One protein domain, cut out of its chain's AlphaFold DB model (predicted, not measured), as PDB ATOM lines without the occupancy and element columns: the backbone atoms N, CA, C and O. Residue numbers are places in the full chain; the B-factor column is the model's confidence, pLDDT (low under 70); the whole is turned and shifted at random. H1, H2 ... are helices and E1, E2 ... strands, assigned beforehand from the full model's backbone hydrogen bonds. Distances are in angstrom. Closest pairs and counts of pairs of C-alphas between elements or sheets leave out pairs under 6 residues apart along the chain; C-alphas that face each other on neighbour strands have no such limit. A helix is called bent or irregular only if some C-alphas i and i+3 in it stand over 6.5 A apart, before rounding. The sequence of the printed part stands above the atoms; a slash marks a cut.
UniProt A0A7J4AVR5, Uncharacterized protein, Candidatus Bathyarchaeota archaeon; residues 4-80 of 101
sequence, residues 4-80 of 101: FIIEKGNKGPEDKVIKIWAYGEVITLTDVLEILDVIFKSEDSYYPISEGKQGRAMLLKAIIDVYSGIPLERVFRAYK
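AT A GLANCE: This is residues 4 to 80 of the 101 residues of an uncharacterized protein of Candidatus Bathyarchaeota archaeon (UniProt A0A7J4AVR5). A two-stranded hairpin, E1 and E2, runs alongside one long helix, H1, and beyond it a helical hairpin, H2 and H3, goes off at an angle from the last part of H1, for a bent, L-like outline. Residues 23 to 30, of which 29 and 30 belong to H1, stick out at one end. The printed part has 77 residues, with E1, E2, H1, H2 and H3 in that order; the sheet E1 - E2 is antiparallel and the class is mixed, helices and strands. It is only just compact, close to loose, with a radius of gyration of the C-alphas of 13.7 A and spans of 41 by 33 by 20 A.

HOW THE PARTS SIT: E1, residues 4 to 8, and E2, residues 16 to 21, form a hairpin, antiparallel at 152 degrees; N 5 and O 19 are within hydrogen-bond range at 2.9 A, as are N 17 and O 7 at 2.9 A. The closest C-alphas of E2 and H1, residues 29 to 46, are those of Lys 16 and Ser 42, 5.7 A apart. E1 and H1 are near each other, with 7 pairs of C-alphas within 10 A. H2, residues 56 to 67, touches H1 with residues 56 to 59 alone, closest at the C-alphas of Phe 40 and Arg 56, 5.1 A; they run opposite ways at a steep tilt of 46 degrees. H2 and H3, residues 72 to 78, form a helical hairpin and touch, closest at the C-alphas of Val 66 and Leu 72, 6.4 A; their tilt of 38 degrees is only just steep. H3 is apart from H1. In H1, H2 and H3 every O i to N i+4 pair is within hydrogen-bond range.

IN THESE COORDINATES: E1 begins at C-alpha 4 (35.139, 5.329, 26.259) and is 13.2 A long; E2 is 16.5 A. H1 measures 25.7 A from C-alpha 29 (21.527, 0.511, 26.337), H2 16.9 A, and H3 9.8 A to C-alpha 78 (33.265, -21.414, 35.843).

THE WHOLE: The farthest C-alphas, those of Gly 24 and Glu 51, are 42.0 A apart. The printed part has no cut, the link H2 to H3 is tight and the other links are short. The mean pLDDT of the printed part is 88.5, and no printed residue is under 70.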
ATOM      1  N   PHE A   4      34.514   6.634  26.464       91.88
ATOM      2  CA  PHE A   4      35.139   5.329  26.259       91.88
ATOM      3  C   PHE A   4      36.553   5.493  25.706       91.88
ATOM      4  O   PHE A   4      36.754   6.149  24.688       91.88
ATOM      5  N   ILE A   5      37.532   4.848  26.341       92.81
ATOM      6  CA  ILE A   5      38.866   4.666  25.756       92.81
ATOM      7  C   ILE A   5      39.100   3.175  25.577       92.81
ATOM      8  O   ILE A   5      39.067   2.413  26.547       92.81
ATOM      9  N   ILE A   6      39.348   2.776  24.334       92.25
ATOM     10  CA  ILE A   6      39.737   1.415  23.981       92.25
ATOM     11  C   ILE A   6      41.261   1.371  23.964       92.25
ATOM     12  O   ILE A   6      41.902   2.099  23.207       92.25
ATOM     13  N   GLU A   7      41.838   0.510  24.789       91.81
ATOM     14  CA  GLU A   7      43.277   0.275  24.829       91.81
ATOM     15  C   GLU A   7      43.586  -1.179  24.495       91.81
ATOM     16  O   GLU A   7      42.748  -2.075  24.636       91.81
ATOM     17  N   LYS A   8      44.826  -1.413  24.069       89.12
ATOM     18  CA  LYS A   8      45.329  -2.763  23.870       89.12
ATOM     19  C   LYS A   8      45.485  -3.457  25.225       89.12
ATOM     20  O   LYS A   8      46.128  -2.938  26.135       89.12
ATOM     21  N   GLY A   9      44.863  -4.618  25.347       86.38
ATOM     22  CA  GLY A   9      45.016  -5.522  26.472       86.38
ATOM     23  C   GLY A   9      46.281  -6.377  26.365       86.38
ATOM     24  O   GLY A   9      47.086  -6.239  25.447       86.38
ATOM     25  N   ASN A  10      46.456  -7.273  27.334       82.88
ATOM     26  CA  ASN A  10      47.675  -8.075  27.489       82.88
ATOM     27  C   ASN A  10      47.436  -9.581  27.320       82.88
ATOM     28  O   ASN A  10      48.380 -10.357  27.449       82.88
ATOM     29  N   LYS A  11      46.192 -10.025  27.093       75.69
ATOM     30  CA  LYS A  11      45.886 -11.457  26.976       75.69
ATOM     31  C   LYS A  11      46.290 -12.027  25.620       75.69
ATOM     32  O   LYS A  11      46.707 -13.175  25.566       75.69
ATOM     33  N   GLY A  12      46.197 -11.242  24.549       72.94
ATOM     34  CA  GLY A  12      46.439 -11.710  23.187       72.94
ATOM     35  C   GLY A  12      46.678 -10.585  22.177       72.94
ATOM     36  O   GLY A  12      46.640  -9.411  22.548       72.94
ATOM     37  N   PRO A  13      46.930 -10.932  20.899       74.69
ATOM     38  CA  PRO A  13      47.332  -9.980  19.860       74.69
ATOM     39  C   PRO A  13      46.345  -8.823  19.656       74.69
ATOM     40  O   PRO A  13      46.782  -7.674  19.568       74.69
ATOM     41  N   GLU A  14      45.044  -9.129  19.686       84.31
ATOM     42  CA  GLU A  14      43.929  -8.181  19.526       84.31
ATOM     43  C   GLU A  14      43.081  -8.053  20.801       84.31
ATOM     44  O   GLU A  14      41.911  -7.671  20.740       84.31
ATOM     45  N   ASP A  15      43.648  -8.402  21.960       84.50
ATOM     46  CA  ASP A  15      42.961  -8.193  23.232       84.50
ATOM     47  C   ASP A  15      42.695  -6.696  23.415       84.50
ATOM     48  O   ASP A  15      43.595  -5.868  23.244       84.50
ATOM     49  N   LYS A  16      41.460  -6.340  23.753       88.00
ATOM     50  CA  LYS A  16      41.035  -4.958  23.975       88.00
ATOM     51  C   LYS A  16      40.455  -4.818  25.366       88.00
ATOM     52  O   LYS A  16      39.652  -5.626  25.825       88.00
ATOM     53  N   VAL A  17      40.838  -3.739  26.030       87.62
ATOM     54  CA  VAL A  17      40.277  -3.326  27.312       87.62
ATOM     55  C   VAL A  17      39.615  -1.970  27.150       87.62
ATOM     56  O   VAL A  17      40.108  -1.105  26.430       87.62
ATOM     57  N   ILE A  18      38.485  -1.786  27.825       91.00
ATOM     58  CA  ILE A  18      37.708  -0.553  27.753       91.00
ATOM     59  C   ILE A  18      37.804   0.137  29.103       91.00
ATOM     60  O   ILE A  18      37.486  -0.448  30.144       91.00
ATOM     61  N   LYS A  19      38.248   1.388  29.087       90.81
ATOM     62  CA  LYS A  19      38.136   2.292  30.225       90.81
ATOM     63  C   LYS A  19      36.904   3.171  30.020       90.81
ATOM     64  O   LYS A  19      36.711   3.722  28.939       90.81
ATOM     65  N   ILE A  20      36.081   3.270  31.061       91.25
ATOM     66  CA  ILE A  20      34.802   3.980  31.039       91.25
ATOM     67  C   ILE A  20      34.852   5.091  32.087       91.25
ATOM     68  O   ILE A  20      35.091   4.812  33.265       91.25
ATOM     69  N   TRP A  21      34.583   6.328  31.671       91.31
ATOM     70  CA  TRP A  21      34.357   7.460  32.568       91.31
ATOM     71  C   TRP A  21      32.964   8.023  32.319       91.31
ATOM     72  O   TRP A  21      32.709   8.640  31.290       91.31
ATOM     73  N   ALA A  22      32.061   7.788  33.267       88.12
ATOM     74  CA  ALA A  22      30.675   8.233  33.158       88.12
ATOM     75  C   ALA A  22      30.433   9.622  33.772       88.12
ATOM     76  O   ALA A  22      29.458  10.262  33.426       88.12
ATOM     77  N   TYR A  23      31.296  10.113  34.671       88.62
ATOM     78  CA  TYR A  23      31.166  11.448  35.290       88.62
ATOM     79  C   TYR A  23      29.772  11.764  35.881       88.62
ATOM     80  O   TYR A  23      29.327  12.906  35.845       88.62
ATOM     81  N   GLY A  24      29.085  10.757  36.434       86.12
ATOM     82  CA  GLY A  24      27.728  10.897  36.984       86.12
ATOM     83  C   GLY A  24      26.600  10.674  35.971       86.12
ATOM     84  O   GLY A  24      25.435  10.668  36.354       86.12
ATOM     85  N   GLU A  25      26.930  10.447  34.703       88.25
ATOM     86  CA  GLU A  25      25.965  10.133  33.652       88.25
ATOM     87  C   GLU A  25      25.487   8.683  33.735       88.25
ATOM     88  O   GLU A  25      26.203   7.781  34.182       88.25
ATOM     89  N   VAL A  26      24.270   8.461  33.247       88.25
ATOM     90  CA  VAL A  26      23.668   7.131  33.160       88.25
ATOM     91  C   VAL A  26      24.221   6.402  31.937       88.25
ATOM     92  O   VAL A  26      24.225   6.947  30.837       88.25
ATOM     93  N   ILE A  27      24.646   5.153  32.128       90.81
ATOM     94  CA  ILE A  27      24.986   4.249  31.026       90.81
ATOM     95  C   ILE A  27      23.680   3.778  30.381       90.81
ATOM     96  O   ILE A  27      22.832   3.172  31.040       90.81
ATOM     97  N   THR A  28      23.519   4.064  29.097       92.06
ATOM     98  CA  THR A  28      22.354   3.685  28.296       92.06
ATOM     99  C   THR A  28      22.515   2.292  27.685       92.06
ATOM    100  O   THR A  28      23.591   1.696  27.694       92.06
ATOM    101  N   LEU A  29      21.442   1.760  27.097       92.44
ATOM    102  CA  LEU A  29      21.527   0.511  26.337       92.44
ATOM    103  C   LEU A  29      22.473   0.636  25.130       92.44
ATOM    104  O   LEU A  29      23.176  -0.320  24.813       92.44
ATOM    105  N   THR A  30      22.521   1.803  24.483       92.94
ATOM    106  CA  THR A  30      23.437   2.058  23.363       92.94
ATOM    107  C   THR A  30      24.890   1.919  23.806       92.94
ATOM    108  O   THR A  30      25.639   1.175  23.179       92.94
ATOM    109  N   ASP A  31      25.251   2.522  24.941       92.31
ATOM    110  CA  ASP A  31      26.588   2.402  25.535       92.31
ATOM    111  C   ASP A  31      26.964   0.934  25.795       92.31
ATOM    112  O   ASP A  31      28.075   0.488  25.508       92.31
ATOM    113  N   VAL A  32      26.015   0.148  26.315       92.19
ATOM    114  CA  VAL A  32      26.215  -1.288  26.558       92.19
ATOM    115  C   VAL A  32      26.467  -2.040  25.251       92.19
ATOM    116  O   VAL A  32      27.366  -2.878  25.200       92.19
ATOM    117  N   LEU A  33      25.711  -1.752  24.190       93.25
ATOM    118  CA  LEU A  33      25.889  -2.402  22.889       93.25
ATOM    119  C   LEU A  33      27.246  -2.063  22.257       93.25
ATOM    120  O   LEU A  33      27.902  -2.960  21.725       93.25
ATOM    121  N   GLU A  34      27.699  -0.814  22.368       92.56
ATOM    122  CA  GLU A  34      29.025  -0.390  21.901       92.56
ATOM    123  C   GLU A  34      30.153  -1.094  22.671       92.56
ATOM    124  O   GLU A  34      31.098  -1.614  22.070       92.56
ATOM    125  N   ILE A  35      30.027  -1.190  23.999       92.88
ATOM    126  CA  ILE A  35      30.957  -1.942  24.853       92.88
ATOM    127  C   ILE A  35      31.009  -3.413  24.428       92.88
ATOM    128  O   ILE A  35      32.093  -3.986  24.282       92.88
ATOM    129  N   LEU A  36      29.844  -4.035  24.229       92.38
ATOM    130  CA  LEU A  36      29.748  -5.442  23.861       92.38
ATOM    131  C   LEU A  36      30.377  -5.718  22.493       92.38
ATOM    132  O   LEU A  36      31.103  -6.701  22.373       92.38
ATOM    133  N   ASP A  37      30.168  -4.863  21.488       91.81
ATOM    134  CA  ASP A  37      30.772  -5.025  20.156       91.81
ATOM    135  C   ASP A  37      32.306  -5.113  20.227       91.81
ATOM    136  O   ASP A  37      32.923  -6.018  19.655       91.81
ATOM    137  N   VAL A  38      32.930  -4.222  21.002       91.25
ATOM    138  CA  VAL A  38      34.385  -4.210  21.196       91.25
ATOM    139  C   VAL A  38      34.865  -5.477  21.906       91.25
ATOM    140  O   VAL A  38      35.835  -6.097  21.459       91.25
ATOM    141  N   ILE A  39      34.193  -5.882  22.990       90.19
ATOM    142  CA  ILE A  39      34.598  -7.058  23.773       90.19
ATOM    143  C   ILE A  39      34.400  -8.343  22.961       90.19
ATOM    144  O   ILE A  39      35.297  -9.179  22.924       90.19
ATOM    145  N   PHE A  40      33.276  -8.510  22.261       90.56
ATOM    146  CA  PHE A  40      33.027  -9.716  21.469       90.56
ATOM    147  C   PHE A  40      34.036  -9.886  20.329       90.56
ATOM    148  O   PHE A  40      34.518 -10.997  20.106       90.56
ATOM    149  N   LYS A  41      34.416  -8.796  19.651       87.50
ATOM    150  CA  LYS A  41      35.483  -8.824  18.636       87.50
ATOM    151  C   LYS A  41      36.836  -9.220  19.235       87.50
ATOM    152  O   LYS A  41      37.583  -9.971  18.613       87.50
ATOM    153  N   SER A  42      37.136  -8.743  20.443       87.81
ATOM    154  CA  SER A  42      38.338  -9.130  21.192       87.81
ATOM    155  C   SER A  42      38.333 -10.623  21.552       87.81
ATOM    156  O   SER A  42      39.324 -11.319  21.333       87.81
ATOM    157  N   GLU A  43      37.208 -11.140  22.057       86.00
ATOM    158  CA  GLU A  43      37.053 -12.551  22.440       86.00
ATOM    159  C   GLU A  43      37.191 -13.494  21.241       86.00
ATOM    160  O   GLU A  43      37.876 -14.508  21.338       86.00
ATOM    161  N   ASP A  44      36.612 -13.150  20.091       85.44
ATOM    162  CA  ASP A  44      36.765 -13.951  18.873       85.44
ATOM    163  C   ASP A  44      38.205 -13.999  18.367       85.44
ATOM    164  O   ASP A  44      38.633 -15.025  17.845       85.44
ATOM    165  N   SER A  45      38.967 -12.915  18.520       83.62
ATOM    166  CA  SER A  45      40.371 -12.932  18.115       83.62
ATOM    167  C   SER A  45      41.237 -13.775  19.045       83.62
ATOM    168  O   SER A  45      42.238 -14.333  18.596       83.62
ATOM    169  N   TYR A  46      40.912 -13.831  20.336       81.81
ATOM    170  CA  TYR A  46      41.708 -14.579  21.307       81.81
ATOM    171  C   TYR A  46      41.284 -16.054  21.399       81.81
ATOM    172  O   TYR A  46      42.113 -16.955  21.577       81.81
ATOM    173  N   TYR A  47      39.993 -16.319  21.207       82.12
ATOM    174  CA  TYR A  47      39.398 -17.646  21.207       82.12
ATOM    175  C   TYR A  47      38.664 -17.942  19.889       82.12
ATOM    176  O   TYR A  47      37.447 -18.145  19.895       82.12
ATOM    177  N   PRO A  48      39.378 -18.017  18.756       81.06
ATOM    178  CA  PRO A  48      38.749 -18.153  17.449       81.06
ATOM    179  C   PRO A  48      37.945 -19.446  17.326       81.06
ATOM    180  O   PRO A  48      38.421 -20.547  17.616       81.06
ATOM    181  N   ILE A  49      36.714 -19.301  16.833       83.19
ATOM    182  CA  ILE A  49      35.780 -20.414  16.610       83.19
ATOM    183  C   ILE A  49      36.358 -21.414  15.598       83.19
ATOM    184  O   ILE A  49      36.142 -22.618  15.721       83.19
ATOM    185  N   SER A  50      37.163 -20.934  14.644       85.00
ATOM    186  CA  SER A  50      37.877 -21.770  13.673       85.00
ATOM    187  C   SER A  50      38.849 -22.768  14.313       85.00
ATOM    188  O   SER A  50      39.167 -23.775  13.693       85.00
ATOM    189  N   GLU A  51      39.301 -22.526  15.546       84.94
ATOM    190  CA  GLU A  51      40.151 -23.446  16.317       84.94
ATOM    191  C   GLU A  51      39.338 -24.361  17.256       84.94
ATOM    192  O   GLU A  51      39.897 -24.996  18.149       84.94
ATOM    193  N   GLY A  52      38.006 -24.407  17.110       85.31
ATOM    194  CA  GLY A  52      37.116 -25.196  17.971       85.31
ATOM    195  C   GLY A  52      36.877 -24.582  19.355       85.31
ATOM    196  O   GLY A  52      36.340 -25.243  20.245       85.31
ATOM    197  N   LYS A  53      37.275 -23.321  19.561       87.31
ATOM    198  CA  LYS A  53      37.020 -22.571  20.797       87.31
ATOM    199  C   LYS A  53      35.630 -21.927  20.757       87.31
ATOM    200  O   LYS A  53      35.003 -21.813  19.710       87.31
ATOM    201  N   GLN A  54      35.133 -21.488  21.913       84.62
ATOM    202  CA  GLN A  54      33.785 -20.912  22.015       84.62
ATOM    203  C   GLN A  54      33.701 -19.426  21.614       84.62
ATOM    204  O   GLN A  54      32.589 -18.936  21.426       84.62
ATOM    205  N   GLY A  55      34.826 -18.711  21.478       86.19
ATOM    206  CA  GLY A  55      34.852 -17.292  21.092       86.19
ATOM    207  C   GLY A  55      33.867 -16.431  21.879       86.19
ATOM    208  O   GLY A  55      33.655 -16.628  23.079       86.19
ATOM    209  N   ARG A  56      33.178 -15.540  21.163       88.88
ATOM    210  CA  ARG A  56      32.081 -14.714  21.683       88.88
ATOM    211  C   ARG A  56      30.993 -15.497  22.425       88.88
ATOM    212  O   ARG A  56      30.400 -14.971  23.364       88.88
ATOM    213  N   ALA A  57      30.715 -16.746  22.044       89.25
ATOM    214  CA  ALA A  57      29.639 -17.518  22.660       89.25
ATOM    215  C   ALA A  57      29.926 -17.821  24.138       89.25
ATOM    216  O   ALA A  57      28.992 -17.915  24.932       89.25
ATOM    217  N   MET A  58      31.205 -17.904  24.528       89.50
ATOM    218  CA  MET A  58      31.598 -18.074  25.927       89.50
ATOM    219  C   MET A  58      31.160 -16.879  26.781       89.50
ATOM    220  O   MET A  58      30.548 -17.066  27.832       89.50
ATOM    221  N   LEU A  59      31.422 -15.657  26.308       90.25
ATOM    222  CA  LEU A  59      31.004 -14.435  26.995       90.25
ATOM    223  C   LEU A  59      29.478 -14.324  27.057       90.25
ATOM    224  O   LEU A  59      28.929 -14.029  28.117       90.25
ATOM    225  N   LEU A  60      28.787 -14.608  25.950       92.00
ATOM    226  CA  LEU A  60      27.325 -14.567  25.920       92.00
ATOM    227  C   LEU A  60      26.716 -15.545  26.933       92.00
ATOM    228  O   LEU A  60      25.788 -15.191  27.654       92.00
ATOM    229  N   LYS A  61      27.277 -16.752  27.040       93.06
ATOM    230  CA  LYS A  61      26.834 -17.746  28.017       93.06
ATOM    231  C   LYS A  61      27.062 -17.277  29.456       93.06
ATOM    232  O   LYS A  61      26.162 -17.411  30.275       93.06
ATOM    233  N   ALA A  62      28.207 -16.657  29.748       91.88
ATOM    234  CA  ALA A  62      28.468 -16.082  31.066       91.88
ATOM    235  C   ALA A  62      27.454 -14.982  31.431       91.88
ATOM    236  O   ALA A  62      26.987 -14.937  32.566       91.88
ATOM    237  N   ILE A  63      27.070 -14.130  30.472       92.38
ATOM    238  CA  ILE A  63      26.033 -13.103  30.668       92.38
ATOM    239  C   ILE A  63      24.677 -13.753  30.984       92.38
ATOM    240  O   ILE A  63      24.004 -13.340  31.929       92.38
ATOM    241  N   ILE A  64      24.293 -14.789  30.233       94.38
ATOM    242  CA  ILE A  64      23.043 -15.535  30.454       94.38
ATOM    243  C   ILE A  64      23.042 -16.220  31.824       94.38
ATOM    244  O   ILE A  64      22.030 -16.180  32.521       94.38
ATOM    245  N   ASP A  65      24.162 -16.814  32.236       93.12
ATOM    246  CA  ASP A  65      24.297 -17.470  33.537       93.12
ATOM    247  C   ASP A  65      24.067 -16.473  34.688       93.12
ATOM    248  O   ASP A  65      23.318 -16.770  35.621       93.12
ATOM    249  N   VAL A  66      24.641 -15.265  34.593       91.06
ATOM    250  CA  VAL A  66      24.391 -14.179  35.560       91.06
ATOM    251  C   VAL A  66      22.919 -13.778  35.565       91.06
ATOM    252  O   VAL A  66      22.308 -13.702  36.629       91.06
ATOM    253  N   TYR A  67      22.335 -13.550  34.385       91.81
ATOM    254  CA  TYR A  67      20.921 -13.193  34.252       91.81
ATOM    255  C   TYR A  67      19.986 -14.267  34.832       91.81
ATOM    256  O   TYR A  67      18.979 -13.944  35.453       91.81
ATOM    257  N   SER A  68      20.362 -15.540  34.712       92.88
ATOM    258  CA  SER A  68      19.613 -16.687  35.242       92.88
ATOM    259  C   SER A  68      19.714 -16.835  36.769       92.88
ATOM    260  O   SER A  68      19.248 -17.828  37.325       92.88
ATOM    261  N   GLY A  69      20.337 -15.876  37.461       89.62
ATOM    262  CA  GLY A  69      20.445 -15.854  38.919       89.62
ATOM    263  C   GLY A  69      21.625 -16.649  39.478       89.62
ATOM    264  O   GLY A  69      21.689 -16.867  40.689       89.62
ATOM    265  N   ILE A  70      22.575 -17.086  38.643       90.69
ATOM    266  CA  ILE A  70      23.790 -17.740  39.142       90.69
ATOM    267  C   ILE A  70      24.678 -16.679  39.817       90.69
ATOM    268  O   ILE A  70      24.990 -15.661  39.195       90.69
ATOM    269  N   PRO A  71      25.143 -16.901  41.065       89.56
ATOM    270  CA  PRO A  71      26.001 -15.942  41.757       89.56
ATOM    271  C   PRO A  71      27.268 -15.605  40.962       89.56
ATOM    272  O   PRO A  71      27.929 -16.508  40.437       89.56
ATOM    273  N   LEU A  72      27.650 -14.321  40.936       88.81
ATOM    274  CA  LEU A  72      28.815 -13.823  40.188       88.81
ATOM    275  C   LEU A  72      30.099 -14.597  40.505       88.81
ATOM    276  O   LEU A  72      30.853 -14.917  39.596       88.81
ATOM    277  N   GLU A  73      30.323 -14.961  41.769       87.19
ATOM    278  CA  GLU A  73      31.463 -15.785  42.196       87.19
ATOM    279  C   GLU A  73      31.521 -17.124  41.452       87.19
ATOM    280  O   GLU A  73      32.569 -17.533  40.952       87.19
ATOM    281  N   ARG A  74      30.370 -17.797  41.332       88.38
ATOM    282  CA  ARG A  74      30.264 -19.091  40.657       88.38
ATOM    283  C   ARG A  74      30.463 -18.944  39.153       88.38
ATOM    284  O   ARG A  74      31.146 -19.778  38.562       88.38
ATOM    285  N   VAL A  75      29.922 -17.882  38.553       90.75
ATOM    286  CA  VAL A  75      30.171 -17.554  37.143       90.75
ATOM    287  C   VAL A  75      31.662 -17.285  36.928       90.75
ATOM    288  O   VAL A  75      32.290 -17.921  36.086       90.75
ATOM    289  N   PHE A  76      32.288 -16.430  37.735       88.88
ATOM    290  CA  PHE A  76      33.709 -16.117  37.585       88.88
ATOM    291  C   PHE A  76      34.594 -17.354  37.701       88.88
ATOM    292  O   PHE A  76      35.523 -17.501  36.905       88.88
ATOM    293  N   ARG A  77      34.282 -18.277  38.615       89.00
ATOM    294  CA  ARG A  77      34.992 -19.554  38.714       89.00
ATOM    295  C   ARG A  77      34.828 -20.408  37.462       89.00
ATOM    296  O   ARG A  77      35.818 -20.890  36.916       89.00
ATOM    297  N   ALA A  78      33.589 -20.578  36.997       89.00
ATOM    298  CA  ALA A  78      33.265 -21.414  35.843       89.00
ATOM    299  C   ALA A  78      33.965 -20.934  34.561       89.00
ATOM    300  O   ALA A  78      34.462 -21.750  33.786       89.00
ATOM    301  N   TYR A  79      34.071 -19.615  34.381       87.75
ATOM    302  CA  TYR A  79      34.697 -18.992  33.212       87.75
ATOM    303  C   TYR A  79      36.156 -18.563  33.443       87.75
ATOM    304  O   TYR A  79      36.734 -17.875  32.603       87.75
ATOM    305  N   LYS A  80      36.781 -18.965  34.562       84.69
ATOM    306  CA  LYS A  80      38.179 -18.630  34.916       84.69
ATOM    307  C   LYS A  80      38.471 -17.117  34.915       84.69
ATOM    308  O   LYS A  80      39.561 -16.679  34.549       84.69
TER     309      LYS A  80